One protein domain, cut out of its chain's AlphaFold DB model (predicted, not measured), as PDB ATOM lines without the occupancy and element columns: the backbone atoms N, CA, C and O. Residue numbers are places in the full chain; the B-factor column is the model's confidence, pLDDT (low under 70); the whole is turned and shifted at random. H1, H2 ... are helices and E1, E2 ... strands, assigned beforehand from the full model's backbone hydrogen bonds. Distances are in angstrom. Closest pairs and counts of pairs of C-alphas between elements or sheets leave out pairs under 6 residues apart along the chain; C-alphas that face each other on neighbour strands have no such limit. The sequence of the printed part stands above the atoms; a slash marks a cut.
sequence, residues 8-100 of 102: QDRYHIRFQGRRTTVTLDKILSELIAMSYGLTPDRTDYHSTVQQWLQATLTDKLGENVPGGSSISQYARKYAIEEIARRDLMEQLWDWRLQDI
ATOM      1  N   GLN A   8     -43.057 -21.030  34.137       92.38
ATOM      2  CA  GLN A   8     -42.634 -22.129  35.001       92.38
ATOM      3  C   GLN A   8     -41.641 -23.024  34.270       92.38
ATOM      4  O   GLN A   8     -41.963 -23.609  33.236       92.38
ATOM      5  N   ASP A   9     -40.471 -23.213  34.864       93.81
ATOM      6  CA  ASP A   9     -39.535 -24.239  34.439       93.81
ATOM      7  C   ASP A   9     -39.874 -25.574  35.092       93.81
ATOM      8  O   ASP A   9     -40.323 -25.654  36.240       93.81
ATOM      9  N   ARG A  10     -39.641 -26.653  34.345       94.75
ATOM     10  CA  ARG A  10     -39.862 -28.025  34.799       94.75
ATOM     11  C   ARG A  10     -38.533 -28.757  34.900       94.75
ATOM     12  O   ARG A  10     -37.851 -28.926  33.899       94.75
ATOM     13  N   TYR A  11     -38.245 -29.284  36.082       94.62
ATOM     14  CA  TYR A  11     -37.036 -30.037  36.385       94.62
ATOM     15  C   TYR A  11     -37.363 -31.480  36.749       94.62
ATOM     16  O   TYR A  11     -38.408 -31.780  37.334       94.62
ATOM     17  N   HIS A  12     -36.443 -32.383  36.426       94.00
ATOM     18  CA  HIS A  12     -36.538 -33.786  36.804       94.00
ATOM     19  C   HIS A  12     -35.409 -34.145  37.755       94.00
ATOM     20  O   HIS A  12     -34.253 -34.238  37.355       94.00
ATOM     21  N   ILE A  13     -35.770 -34.391  39.007       91.56
ATOM     22  CA  ILE A  13     -34.850 -34.831  40.056       91.56
ATOM     23  C   ILE A  13     -35.159 -36.275  40.445       91.56
ATOM     24  O   ILE A  13     -36.151 -36.862  39.996       91.56
ATOM     25  N   ARG A  14     -34.298 -36.880  41.254       90.19
ATOM     26  CA  ARG A  14     -34.431 -38.251  41.733       90.19
ATOM     27  C   ARG A  14     -34.420 -38.298  43.251       90.19
ATOM     28  O   ARG A  14     -33.493 -37.817  43.883       90.19
ATOM     29  N   PHE A  15     -35.403 -38.971  43.821       83.25
ATOM     30  CA  PHE A  15     -35.465 -39.265  45.246       83.25
ATOM     31  C   PHE A  15     -35.607 -40.760  45.449       83.25
ATOM     32  O   PHE A  15     -36.491 -41.361  44.846       83.25
ATOM     33  N   GLN A  16     -34.717 -41.365  46.241       76.38
ATOM     34  CA  GLN A  16     -34.713 -42.816  46.492       76.38
ATOM     35  C   GLN A  16     -34.824 -43.648  45.194       76.38
ATOM     36  O   GLN A  16     -35.562 -44.623  45.101       76.38
ATOM     37  N   GLY A  17     -34.146 -43.208  44.127       81.38
ATOM     38  CA  GLY A  17     -34.196 -43.856  42.809       81.38
ATOM     39  C   GLY A  17     -35.443 -43.557  41.962       81.38
ATOM     40  O   GLY A  17     -35.447 -43.867  40.770       81.38
ATOM     41  N   ARG A  18     -36.471 -42.893  42.505       85.56
ATOM     42  CA  ARG A  18     -37.678 -42.480  41.776       85.56
ATOM     43  C   ARG A  18     -37.509 -41.096  41.151       85.56
ATOM     44  O   ARG A  18     -37.102 -40.151  41.817       85.56
ATOM     45  N   ARG A  19     -37.876 -40.957  39.871       89.88
ATOM     46  CA  ARG A  19     -37.954 -39.653  39.190       89.88
ATOM     47  C   ARG A  19     -39.135 -38.844  39.729       89.88
ATOM     48  O   ARG A  19     -40.269 -39.323  39.705       89.88
ATOM     49  N   THR A  20     -38.866 -37.603  40.109       89.00
ATOM     50  CA  THR A  20     -39.854 -36.625  40.562       89.00
ATOM     51  C   THR A  20     -39.752 -35.365  39.716       89.00
ATOM     52  O   THR A  20     -38.660 -34.889  39.407       89.00
ATOM     53  N   THR A  21     -40.905 -34.845  39.304       92.19
ATOM     54  CA  THR A  21     -40.991 -33.593  38.553       92.19
ATOM     55  C   THR A  21     -41.217 -32.445  39.521       92.19
ATOM     56  O   THR A  21     -42.171 -32.475  40.294       92.19
ATOM     57  N   VAL A  22     -40.359 -31.436  39.440       92.50
ATOM     58  CA  VAL A  22     -40.458 -30.187  40.196       92.50
ATOM     59  C   VAL A  22     -40.730 -29.063  39.209       92.50
ATOM     60  O   VAL A  22     -40.175 -29.049  38.113       92.50
ATOM     61  N   THR A  23     -41.593 -28.132  39.590       93.81
ATOM     62  CA  THR A  23     -41.821 -26.895  38.839       93.81
ATOM     63  C   THR A  23     -41.338 -25.719  39.663       93.81
ATOM     64  O   THR A  23     -41.693 -25.626  40.841       93.81
ATOM     65  N   LEU A  24     -40.568 -24.831  39.048       94.44
ATOM     66  CA  LEU A  24     -40.068 -23.614  39.672       94.44
ATOM     67  C   LEU A  24     -40.433 -22.416  38.798       94.44
ATOM     68  O   LEU A  24     -40.522 -22.536  37.579       94.44
ATOM     69  N   ASP A  25     -40.679 -21.269  39.426       94.62
ATOM     70  CA  ASP A  25     -40.889 -20.032  38.683       94.62
ATOM     71  C   ASP A  25     -39.634 -19.675  37.886       94.62
ATOM     72  O   ASP A  25     -38.527 -19.782  38.413       94.62
ATOM     73  N   LYS A  26     -39.808 -19.245  36.636       93.12
ATOM     74  CA  LYS A  26     -38.689 -18.962  35.738       93.12
ATOM     75  C   LYS A  26     -37.733 -17.912  36.306       93.12
ATOM     76  O   LYS A  26     -36.523 -18.085  36.221       93.12
ATOM     77  N   ILE A  27     -38.253 -16.873  36.965       93.88
ATOM     78  CA  ILE A  27     -37.408 -15.848  37.591       93.88
ATOM     79  C   ILE A  27     -36.592 -16.466  38.727       93.88
ATOM     80  O   ILE A  27     -35.411 -16.171  38.871       93.88
ATOM     81  N   LEU A  28     -37.185 -17.359  39.523       95.81
ATOM     82  CA  LEU A  28     -36.445 -18.052  40.579       95.81
ATOM     83  C   LEU A  28     -35.362 -18.965  39.996       95.81
ATOM     84  O   LEU A  28     -34.246 -18.967  40.502       95.81
ATOM     85  N   SER A  29     -35.653 -19.694  38.919       95.06
ATOM     86  CA  SER A  29     -34.650 -20.496  38.216       95.06
ATOM     87  C   SER A  29     -33.484 -19.638  37.704       95.06
ATOM     88  O   SER A  29     -32.319 -19.993  37.880       95.06
ATOM     89  N   GLU A  30     -33.785 -18.492  37.084       93.69
ATOM     90  CA  GLU A  30     -32.805 -17.500  36.613       93.69
ATOM     91  C   GLU A  30     -31.943 -16.955  37.754       93.69
ATOM     92  O   GLU A  30     -30.718 -16.987  37.656       93.69
ATOM     93  N   LEU A  31     -32.560 -16.531  38.858       94.56
ATOM     94  CA  LEU A  31     -31.849 -15.984  40.013       94.56
ATOM     95  C   LEU A  31     -30.954 -17.021  40.698       94.56
ATOM     96  O   LEU A  31     -29.840 -16.682  41.093       94.56
ATOM     97  N   ILE A  32     -31.395 -18.279  40.790       95.25
ATOM     98  CA  ILE A  32     -30.548 -19.369  41.285       95.25
ATOM     99  C   ILE A  32     -29.343 -19.557  40.369       95.25
ATOM    100  O   ILE A  32     -28.218 -19.572  40.842       95.25
ATOM    101  N   ALA A  33     -29.518 -19.649  39.052       92.81
ATOM    102  CA  ALA A  33     -28.364 -19.786  38.163       92.81
ATOM    103  C   ALA A  33     -27.391 -18.595  38.279       92.81
ATOM    104  O   ALA A  33     -26.174 -18.790  38.320       92.81
ATOM    105  N   MET A  34     -27.922 -17.375  38.406       92.31
ATOM    106  CA  MET A  34     -27.124 -16.167  38.616       92.31
ATOM    107  C   MET A  34     -26.360 -16.178  39.942       92.31
ATOM    108  O   MET A  34     -25.232 -15.682  39.972       92.31
ATOM    109  N   SER A  35     -26.897 -16.776  41.014       90.50
ATOM    110  CA  SER A  35     -26.157 -16.921  42.278       90.50
ATOM    111  C   SER A  35     -24.917 -17.816  42.133       90.50
ATOM    112  O   SER A  35     -23.935 -17.629  42.849       90.50
ATOM    113  N   TYR A  36     -24.903 -18.704  41.132       88.69
ATOM    114  CA  TYR A  36     -23.746 -19.509  40.721       88.69
ATOM    115  C   TYR A  36     -22.876 -18.852  39.632       88.69
ATOM    116  O   TYR A  36     -21.991 -19.498  39.068       88.69
ATOM    117  N   GLY A  37     -23.103 -17.572  39.316       88.50
ATOM    118  CA  GLY A  37     -22.346 -16.830  38.302       88.50
ATOM    119  C   GLY A  37     -22.694 -17.203  36.856       88.50
ATOM    120  O   GLY A  37     -21.914 -16.919  35.945       88.50
ATOM    121  N   LEU A  38     -23.843 -17.850  36.631       88.69
ATOM    122  CA  LEU A  38     -24.328 -18.206  35.299       88.69
ATOM    123  C   LEU A  38     -25.392 -17.222  34.822       88.69
ATOM    124  O   LEU A  38     -26.262 -16.794  35.575       88.69
ATOM    125  N   THR A  39     -25.358 -16.911  33.534       82.81
ATOM    126  CA  THR A  39     -26.409 -16.151  32.862       82.81
ATOM    127  C   THR A  39     -27.392 -17.110  32.167       82.81
ATOM    128  O   THR A  39     -26.981 -18.188  31.727       82.81
ATOM    129  N   PRO A  40     -28.696 -16.771  32.062       69.19
ATOM    130  CA  PRO A  40     -29.718 -17.673  31.504       69.19
ATOM    131  C   PRO A  40     -29.543 -18.038  30.020       69.19
ATOM    132  O   PRO A  40     -30.194 -18.953  29.524       69.19
ATOM    133  N   ASP A  41     -28.687 -17.320  29.300       75.75
ATOM    134  CA  ASP A  41     -28.317 -17.564  27.905       75.75
ATOM    135  C   ASP A  41     -27.284 -18.693  27.740       75.75
ATOM    136  O   ASP A  41     -27.056 -19.170  26.625       75.75
ATOM    137  N   ARG A  42     -26.674 -19.162  28.836       77.31
ATOM    138  CA  ARG A  42     -25.739 -20.285  28.799       77.31
ATOM    139  C   ARG A  42     -26.461 -21.627  28.745       77.31
ATOM    140  O   ARG A  42     -27.464 -21.863  29.411       77.31
ATOM    141  N   THR A  43     -25.884 -22.566  28.001       76.38
ATOM    142  CA  THR A  43     -26.438 -23.917  27.809       76.38
ATOM    143  C   THR A  43     -26.451 -24.774  29.079       76.38
ATOM    144  O   THR A  43     -27.232 -25.723  29.162       76.38
ATOM    145  N   ASP A  44     -25.628 -24.451  30.079       84.38
ATOM    146  CA  ASP A  44     -25.550 -25.154  31.364       84.38
ATOM    147  C   ASP A  44     -26.572 -24.667  32.405       84.38
ATOM    148  O   ASP A  44     -26.805 -25.374  33.391       84.38
ATOM    149  N   TYR A  45     -27.258 -23.547  32.144       88.25
ATOM    150  CA  TYR A  45     -28.296 -22.937  32.984       88.25
ATOM    151  C   TYR A  45     -29.244 -23.961  33.627       88.25
ATOM    152  O   TYR A  45     -29.328 -24.090  34.850       88.25
ATOM    153  N   HIS A  46     -29.939 -24.734  32.789       91.75
ATOM    154  CA  HIS A  46     -30.985 -25.640  33.251       91.75
ATOM    155  C   HIS A  46     -30.404 -26.786  34.092       91.75
ATOM    156  O   HIS A  46     -31.002 -27.208  35.083       91.75
ATOM    157  N   SER A  47     -29.215 -27.271  33.724       93.44
ATOM    158  CA  SER A  47     -28.550 -28.363  34.435       93.44
ATOM    159  C   SER A  47     -28.070 -27.945  35.824       93.44
ATOM    160  O   SER A  47     -28.220 -28.724  36.766       93.44
ATOM    161  N   THR A  48     -27.593 -26.708  35.984       94.69
ATOM    162  CA  THR A  48     -27.180 -26.162  37.281       94.69
ATOM    163  C   THR A  48     -28.364 -26.034  38.227       94.69
ATOM    164  O   THR A  48     -28.302 -26.524  39.352       94.69
ATOM    165  N   VAL A  49     -29.483 -25.468  37.762       95.88
ATOM    166  CA  VAL A  49     -30.697 -25.362  38.590       95.88
ATOM    167  C   VAL A  49     -31.222 -26.752  38.965       95.88
ATOM    168  O   VAL A  49     -31.600 -26.978  40.112       95.88
ATOM    169  N   GLN A  50     -31.185 -27.722  38.042       96.25
ATOM    170  CA  GLN A  50     -31.574 -29.103  38.340       96.25
ATOM    171  C   GLN A  50     -30.688 -29.739  39.422       96.25
ATOM    172  O   GLN A  50     -31.201 -30.423  40.309       96.25
ATOM    173  N   GLN A  51     -29.370 -29.537  39.348       95.88
ATOM    174  CA  GLN A  51     -28.418 -30.062  40.331       95.88
ATOM    175  C   GLN A  51     -28.601 -29.405  41.697       95.88
ATOM    176  O   GLN A  51     -28.639 -30.107  42.707       95.88
ATOM    177  N   TRP A  52     -28.787 -28.085  41.723       96.69
ATOM    178  CA  TRP A  52     -29.092 -27.358  42.948       96.69
ATOM    179  C   TRP A  52     -30.398 -27.857  43.579       96.69
ATOM    180  O   TRP A  52     -30.404 -28.228  44.748       96.69
ATOM    181  N   LEU A  53     -31.480 -27.991  42.803       95.88
ATOM    182  CA  LEU A  53     -32.752 -28.540  43.292       95.88
ATOM    183  C   LEU A  53     -32.587 -29.947  43.868       95.88
ATOM    184  O   LEU A  53     -33.124 -30.245  44.934       95.88
ATOM    185  N   GLN A  54     -31.848 -30.812  43.168       94.81
ATOM    186  CA  GLN A  54     -31.553 -32.164  43.633       94.81
ATOM    187  C   GLN A  54     -30.839 -32.132  44.988       94.81
ATOM    188  O   GLN A  54     -31.283 -32.811  45.912       94.81
ATOM    189  N   ALA A  55     -29.756 -31.364  45.107       95.00
ATOM    190  CA  ALA A  55     -28.957 -31.290  46.323       95.00
ATOM    191  C   ALA A  55     -29.755 -30.678  47.483       95.00
ATOM    192  O   ALA A  55     -29.905 -31.314  48.523       95.00
ATOM    193  N   THR A  56     -30.345 -29.502  47.273       95.12
ATOM    194  CA  THR A  56     -31.067 -28.739  48.296       95.12
ATOM    195  C   THR A  56     -32.271 -29.495  48.833       95.12
ATOM    196  O   THR A  56     -32.453 -29.594  50.043       95.12
ATOM    197  N   LEU A  57     -33.099 -30.077  47.961       92.56
ATOM    198  CA  LEU A  57     -34.264 -30.823  48.432       92.56
ATOM    199  C   LEU A  57     -33.849 -32.120  49.141       92.56
ATOM    200  O   LEU A  57     -34.538 -32.534  50.069       92.56
ATOM    201  N   THR A  58     -32.736 -32.745  48.739       90.62
ATOM    202  CA  THR A  58     -32.195 -33.929  49.435       90.62
ATOM    203  C   THR A  58     -31.684 -33.575  50.822       90.62
ATOM    204  O   THR A  58     -32.031 -34.260  51.778       90.62
ATOM    205  N   ASP A  59     -30.933 -32.483  50.945       92.19
ATOM    206  CA  ASP A  59     -30.426 -31.984  52.225       92.19
ATOM    207  C   ASP A  59     -31.566 -31.600  53.183       92.19
ATOM    208  O   ASP A  59     -31.614 -32.048  54.326       92.19
ATOM    209  N   LYS A  60     -32.536 -30.811  52.704       90.94
ATOM    210  CA  LYS A  60     -33.573 -30.222  53.563       90.94
ATOM    211  C   LYS A  60     -34.719 -31.164  53.920       90.94
ATOM    212  O   LYS A  60     -35.330 -30.985  54.973       90.94
ATOM    213  N   LEU A  61     -35.070 -32.104  53.040       88.44
ATOM    214  CA  LEU A  61     -36.221 -32.999  53.237       88.44
ATOM    215  C   LEU A  61     -35.804 -34.425  53.615       88.44
ATOM    216  O   LEU A  61     -36.635 -35.190  54.117       88.44
ATOM    217  N   GLY A  62     -34.537 -34.788  53.392       82.38
ATOM    218  CA  GLY A  62     -34.023 -36.127  53.644       82.38
ATOM    219  C   GLY A  62     -34.819 -37.194  52.895       82.38
ATOM    220  O   GLY A  62     -35.103 -37.078  51.703       82.38
ATOM    221  N   GLU A  63     -35.198 -38.250  53.612       74.56
ATOM    222  CA  GLU A  63     -35.951 -39.383  53.065       74.56
ATOM    223  C   GLU A  63     -37.472 -39.150  53.010       74.56
ATOM    224  O   GLU A  63     -38.179 -39.868  52.305       74.56
ATOM    225  N   ASN A  64     -37.989 -38.124  53.693       70.69
ATOM    226  CA  ASN A  64     -39.428 -37.871  53.850       70.69
ATOM    227  C   ASN A  64     -39.993 -36.962  52.752       70.69
ATOM    228  O   ASN A  64     -40.760 -36.035  53.011       70.69
ATOM    229  N   VAL A  65     -39.590 -37.209  51.509       68.44
ATOM    230  CA  VAL A  65     -39.930 -36.340  50.380       68.44
ATOM    231  C   VAL A  65     -41.428 -36.429  50.114       68.44
ATOM    232  O   VAL A  65     -41.931 -37.498  49.751       68.44
ATOM    233  N   PRO A  66     -42.167 -35.321  50.243       69.56
ATOM    234  CA  PRO A  66     -43.594 -35.353  50.027       69.56
ATOM    235  C   PRO A  66     -43.869 -35.470  48.519       69.56
ATOM    236  O   PRO A  66     -43.203 -34.868  47.674       69.56
ATOM    237  N   GLY A  67     -44.833 -36.317  48.162       64.44
ATOM    238  CA  GLY A  67     -45.216 -36.530  46.768       64.44
ATOM    239  C   GLY A  67     -46.052 -35.380  46.196       64.44
ATOM    240  O   GLY A  67     -46.708 -34.627  46.920       64.44
ATOM    241  N   GLY A  68     -46.100 -35.285  44.866       66.19
ATOM    242  CA  GLY A  68     -47.033 -34.400  44.158       66.19
ATOM    243  C   GLY A  68     -46.686 -32.912  44.258       66.19
ATOM    244  O   GLY A  68     -45.519 -32.547  44.278       66.19
ATOM    245  N   SER A  69     -47.693 -32.034  44.286       67.00
ATOM    246  CA  SER A  69     -47.519 -30.568  44.241       67.00
ATOM    247  C   SER A  69     -46.765 -29.974  45.438       67.00
ATOM    248  O   SER A  69     -46.251 -28.859  45.345       67.00
ATOM    249  N   SER A  70     -46.674 -30.713  46.545       82.94
ATOM    250  CA  SER A  70     -45.964 -30.309  47.761       82.94
ATOM    251  C   SER A  70     -44.473 -30.055  47.509       82.94
ATOM    252  O   SER A  70     -43.934 -29.060  47.987       82.94
ATOM    253  N   ILE A  71     -43.818 -30.878  46.682       88.88
ATOM    254  CA  ILE A  71     -42.380 -30.752  46.421       88.88
ATOM    255  C   ILE A  71     -42.031 -29.460  45.677       88.88
ATOM    256  O   ILE A  71     -41.033 -28.821  45.995       88.88
ATOM    257  N   SER A  72     -42.879 -29.024  44.741       92.44
ATOM    258  CA  SER A  72     -42.699 -27.745  44.042       92.44
ATOM    259  C   SER A  72     -42.847 -26.552  44.989       92.44
ATOM    260  O   SER A  72     -42.193 -25.530  44.796       92.44
ATOM    261  N   GLN A  73     -43.665 -26.670  46.041       92.88
ATOM    262  CA  GLN A  73     -43.780 -25.621  47.059       92.88
ATOM    263  C   GLN A  73     -42.525 -25.545  47.932       92.88
ATOM    264  O   GLN A  73     -42.041 -24.447  48.202       92.88
ATOM    265  N   TYR A  74     -41.949 -26.690  48.310       93.62
ATOM    266  CA  TYR A  74     -40.655 -26.723  48.998       93.62
ATOM    267  C   TYR A  74     -39.530 -26.176  48.120       93.62
ATOM    268  O   TYR A  74     -38.750 -25.352  48.584       93.62
ATOM    269  N   ALA A  75     -39.488 -26.556  46.841       94.31
ATOM    270  CA  ALA A  75     -38.524 -26.018  45.885       94.31
ATOM    271  C   ALA A  75     -38.595 -24.490  45.805       94.31
ATOM    272  O   ALA A  75     -37.574 -23.818  45.926       94.31
ATOM    273  N   ARG A  76     -39.807 -23.933  45.681       95.44
ATOM    274  CA  ARG A  76     -40.021 -22.482  45.686       95.44
ATOM    275  C   ARG A  76     -39.558 -21.842  46.991       95.44
ATOM    276  O   ARG A  76     -38.867 -20.831  46.945       95.44
ATOM    277  N   LYS A  77     -39.931 -22.419  48.138       94.81
ATOM    278  CA  LYS A  77     -39.513 -21.931  49.457       94.81
ATOM    279  C   LYS A  77     -37.989 -21.840  49.533       94.81
ATOM    280  O   LYS A  77     -37.471 -20.768  49.809       94.81
ATOM    281  N   TYR A  78     -37.285 -22.931  49.245       95.31
ATOM    282  CA  TYR A  78     -35.828 -22.958  49.359       95.31
ATOM    283  C   TYR A  78     -35.136 -22.085  48.313       95.31
ATOM    284  O   TYR A  78     -34.084 -21.534  48.604       95.31
ATOM    285  N   ALA A  79     -35.734 -21.893  47.133       96.25
ATOM    286  CA  ALA A  79     -35.190 -20.966  46.145       96.25
ATOM    287  C   ALA A  79     -35.257 -19.521  46.649       96.25
ATOM    288  O   ALA A  79     -34.293 -18.783  46.501       96.25
ATOM    289  N   ILE A  80     -36.365 -19.138  47.294       95.50
ATOM    290  CA  ILE A  80     -36.499 -17.825  47.936       95.50
ATOM    291  C   ILE A  80     -35.480 -17.673  49.070       95.50
ATOM    292  O   ILE A  80     -34.839 -16.635  49.160       95.50
ATOM    293  N   GLU A  81     -35.322 -18.689  49.922       93.75
ATOM    294  CA  GLU A  81     -34.369 -18.644  51.040       93.75
ATOM    295  C   GLU A  81     -32.911 -18.518  50.566       93.75
ATOM    296  O   GLU A  81     -32.140 -17.804  51.196       93.75
ATOM    297  N   GLU A  82     -32.553 -19.162  49.451       93.50
ATOM    298  CA  GLU A  82     -31.215 -19.093  48.848       93.50
ATOM    299  C   GLU A  82     -30.892 -17.701  48.284       93.50
ATOM    300  O   GLU A  82     -29.788 -17.194  48.466       93.50
ATOM    301  N   ILE A  83     -31.849 -17.069  47.593       93.75
ATOM    302  CA  ILE A  83     -31.633 -15.768  46.932       93.75
ATOM    303  C   ILE A  83     -31.882 -14.574  47.859       93.75
ATOM    304  O   ILE A  83     -31.472 -13.451  47.555       93.75
ATOM    305  N   ALA A  84     -32.620 -14.775  48.951       92.31
ATOM    306  CA  ALA A  84     -32.926 -13.713  49.891       92.31
ATOM    307  C   ALA A  84     -31.653 -13.239  50.597       92.31
ATOM    308  O   ALA A  84     -30.736 -14.006  50.891       92.31
ATOM    309  N   ARG A  85     -31.607 -11.944  50.924       88.31
ATOM    310  CA  ARG A  85     -30.510 -11.418  51.736       88.31
ATOM    311  C   ARG A  85     -30.520 -12.101  53.101       88.31
ATOM    312  O   ARG A  85     -31.569 -12.254  53.727       88.31
ATOM    313  N   ARG A  86     -29.331 -12.467  53.570       87.06
ATOM    314  CA  ARG A  86     -29.151 -13.195  54.825       87.06
ATOM    315  C   ARG A  86     -29.746 -12.464  56.034       87.06
ATOM    316  O   ARG A  86     -30.411 -13.102  56.839       87.06
ATOM    317  N   ASP A  87     -29.573 -11.146  56.118       90.50
ATOM    318  CA  ASP A  87     -30.118 -10.305  57.196       90.50
ATOM    319  C   ASP A  87     -31.652 -10.365  57.266       90.50
ATOM    320  O   ASP A  87     -32.236 -10.465  58.343       90.50
ATOM    321  N   LEU A  88     -32.313 -10.355  56.107       91.81
ATOM    322  CA  LEU A  88     -33.764 -10.481  56.008       91.81
ATOM    323  C   LEU A  88     -34.238 -11.875  56.439       91.81
ATOM    324  O   LEU A  88     -35.268 -11.999  57.102       91.81
ATOM    325  N   MET A  89     -33.491 -12.919  56.076       91.62
ATOM    326  CA  MET A  89     -33.803 -14.286  56.490       91.62
ATOM    327  C   MET A  89     -33.644 -14.482  57.996       91.62
ATOM    328  O   MET A  89     -34.508 -15.102  58.612       91.62
ATOM    329  N   GLU A  90     -32.586 -13.932  58.592       88.81
ATOM    330  CA  GLU A  90     -32.365 -13.952  60.042       88.81
ATOM    331  C   GLU A  90     -33.524 -13.254  60.776       88.81
ATOM    332  O   GLU A  90     -34.157 -13.874  61.625       88.81
ATOM    333  N   GLN A  91     -33.924 -12.048  60.348       90.12
ATOM    334  CA  GLN A  91     -35.075 -11.334  60.928       90.12
ATOM    335  C   GLN A  91     -36.391 -12.121  60.836       90.12
ATOM    336  O   GLN A  91     -37.176 -12.141  61.785       90.12
ATOM    337  N   LEU A  92     -36.652 -12.772  59.697       89.81
ATOM    338  CA  LEU A  92     -37.854 -13.587  59.522       89.81
ATOM    339  C   LEU A  92     -37.865 -14.786  60.478       89.81
ATOM    340  O   LEU A  92     -38.920 -15.132  61.017       89.81
ATOM    341  N   TRP A  93     -36.720 -15.443  60.664       89.62
ATOM    342  CA  TRP A  93     -36.609 -16.581  61.571       89.62
ATOM    343  C   TRP A  93     -36.705 -16.161  63.033       89.62
ATOM    344  O   TRP A  93     -37.440 -16.807  63.775       89.62
ATOM    345  N   ASP A  94     -36.061 -15.061  63.416       90.75
ATOM    346  CA  ASP A  94     -36.167 -14.503  64.763       90.75
ATOM    347  C   ASP A  94     -37.627 -14.212  65.121       90.75
ATOM    348  O   ASP A  94     -38.101 -14.636  66.174       90.75
ATOM    349  N   TRP A  95     -38.376 -13.576  64.213       91.12
ATOM    350  CA  TRP A  95     -39.805 -13.325  64.409       91.12
ATOM    351  C   TRP A  95     -40.617 -14.626  64.550       91.12
ATOM    352  O   TRP A  95     -41.400 -14.768  65.485       91.12
ATOM    353  N   ARG A  96     -40.396 -15.620  63.677       88.25
ATOM    354  CA  ARG A  96     -41.111 -16.912  63.740       88.25
ATOM    355  C   ARG A  96     -40.827 -17.708  65.010       88.25
ATOM    356  O   ARG A  96     -41.683 -18.472  65.441       88.25
ATOM    357  N   LEU A  97     -39.618 -17.597  65.555       89.38
ATOM    358  CA  LEU A  97     -39.217 -18.308  66.769       89.38
ATOM    359  C   LEU A  97     -39.723 -17.608  68.036       89.38
ATOM    360  O   LEU A  97     -39.972 -18.288  69.028       89.38
ATOM    361  N   GLN A  98     -39.933 -16.287  68.000       81.19
ATOM    362  CA  GLN A  98     -40.572 -15.543  69.093       81.19
ATOM    363  C   GLN A  98     -42.034 -15.966  69.306       81.19
ATOM    364  O   GLN A  98     -42.462 -16.087  70.451       81.19
ATOM    365  N   ASP A  99     -42.762 -16.297  68.234       59.31
ATOM    366  CA  ASP A  99     -44.140 -16.823  68.295       59.31
ATOM    367  C   ASP A  99     -44.242 -18.252  68.882       59.31
ATOM    368  O   ASP A  99     -45.343 -18.770  69.066       59.31
ATOM    369  N   ILE A 100     -43.113 -18.915  69.175       59.62
ATOM    370  CA  ILE A 100     -43.062 -20.274  69.753       59.62
ATOM    371  C   ILE A 100     -42.766 -20.237  71.273       59.62
ATOM    372  O   ILE A 100     -42.742 -21.280  71.929       59.62
TER     373      ILE A 100
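This is residues 8 to 100 of the 102 residues of an uncharacterized protein of Thiothrix sp (UniProt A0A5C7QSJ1). Look for a two-stranded hairpin, E1 and E2, with three crossed helices packed on it and on one another: H2 on E1, H3 on E2, and H1 at the end of the hairpin away from its turn. The last helix, H4, leads away from this body as an arm, and residues 90 to 100 stick out. You have 93 residues printed, with two named strands and then four named helices, in the order E1, E2, H1, H2, H3, H4; the sheet, order E1 - E2, is antiparallel, and the class is mixed, helices and strands. The whole is compact, with a radius of gyration of the C-alphas of 14.1 A, and its C-alphas span 43 by 30 by 20 A.

Find C-alpha 8 at (-42.634, -22.129, 35.001); from there E1 runs through residues 8 to 15, 21.2 A long. E2 comes back through residues 18 to 25, 22.9 A long. H1 follows directly, residues 26 to 35, 14.3 A. Find C-alpha 45 at (-28.296, -22.937, 32.984), where H2 begins; it covers residues 45 to 61 and 24.0 A. H3 takes residues 69 to 83, 21.9 A, and H4 residues 86 to 98, 18.4 A, ending at C-alpha 98 at (-40.572, -15.543, 69.093).

Begin at the hairpin of E1 and E2, antiparallel at 153 degrees, where N 11 and O 22 are 2.8 A apart and N 20 and O 13 also 2.8 A, within hydrogen-bond range. From E1, look to H2: their closest C-alphas, of Ile 13 and Gln 54, are 5.5 A apart. From E2, look to H3: their closest C-alphas, of Val 22 and Ser 72, are 5.1 A apart. H1 touches H3, closest at the C-alphas of Leu 28 and Ala 79, 6.4 A, the same way at a steep tilt of 41 degrees. H2, with residues 45 to 49 alone, touches H1, closest at the C-alphas of Ala 33 and Val 49, 6.1 A, about perpendicular at 88 degrees. With residues 53 to 57 alone, H2 touches residues 74 to 78 of H3, closest at the C-alphas of Leu 53 and Ala 75, 6.8 A, about perpendicular at 76 degrees. H4 is close to H3 but not clearly touching, closest at the C-alphas of Glu 81 and Met 89, 7.0 A; it is apart from E1, E2, H1 and H2. In H1, H2, H3 and H4 every O i to N i+4 pair is within hydrogen-bond range.

The two C-alphas farthest apart are those of Thr 43 and Ile 100, at 45.3 A. The printed part has no cut, and no link is long. In the B-factor column the mean pLDDT of the printed part is 88.3; look for values under 70 at residue 40, residues 65 to 69 and residues 99 to 100.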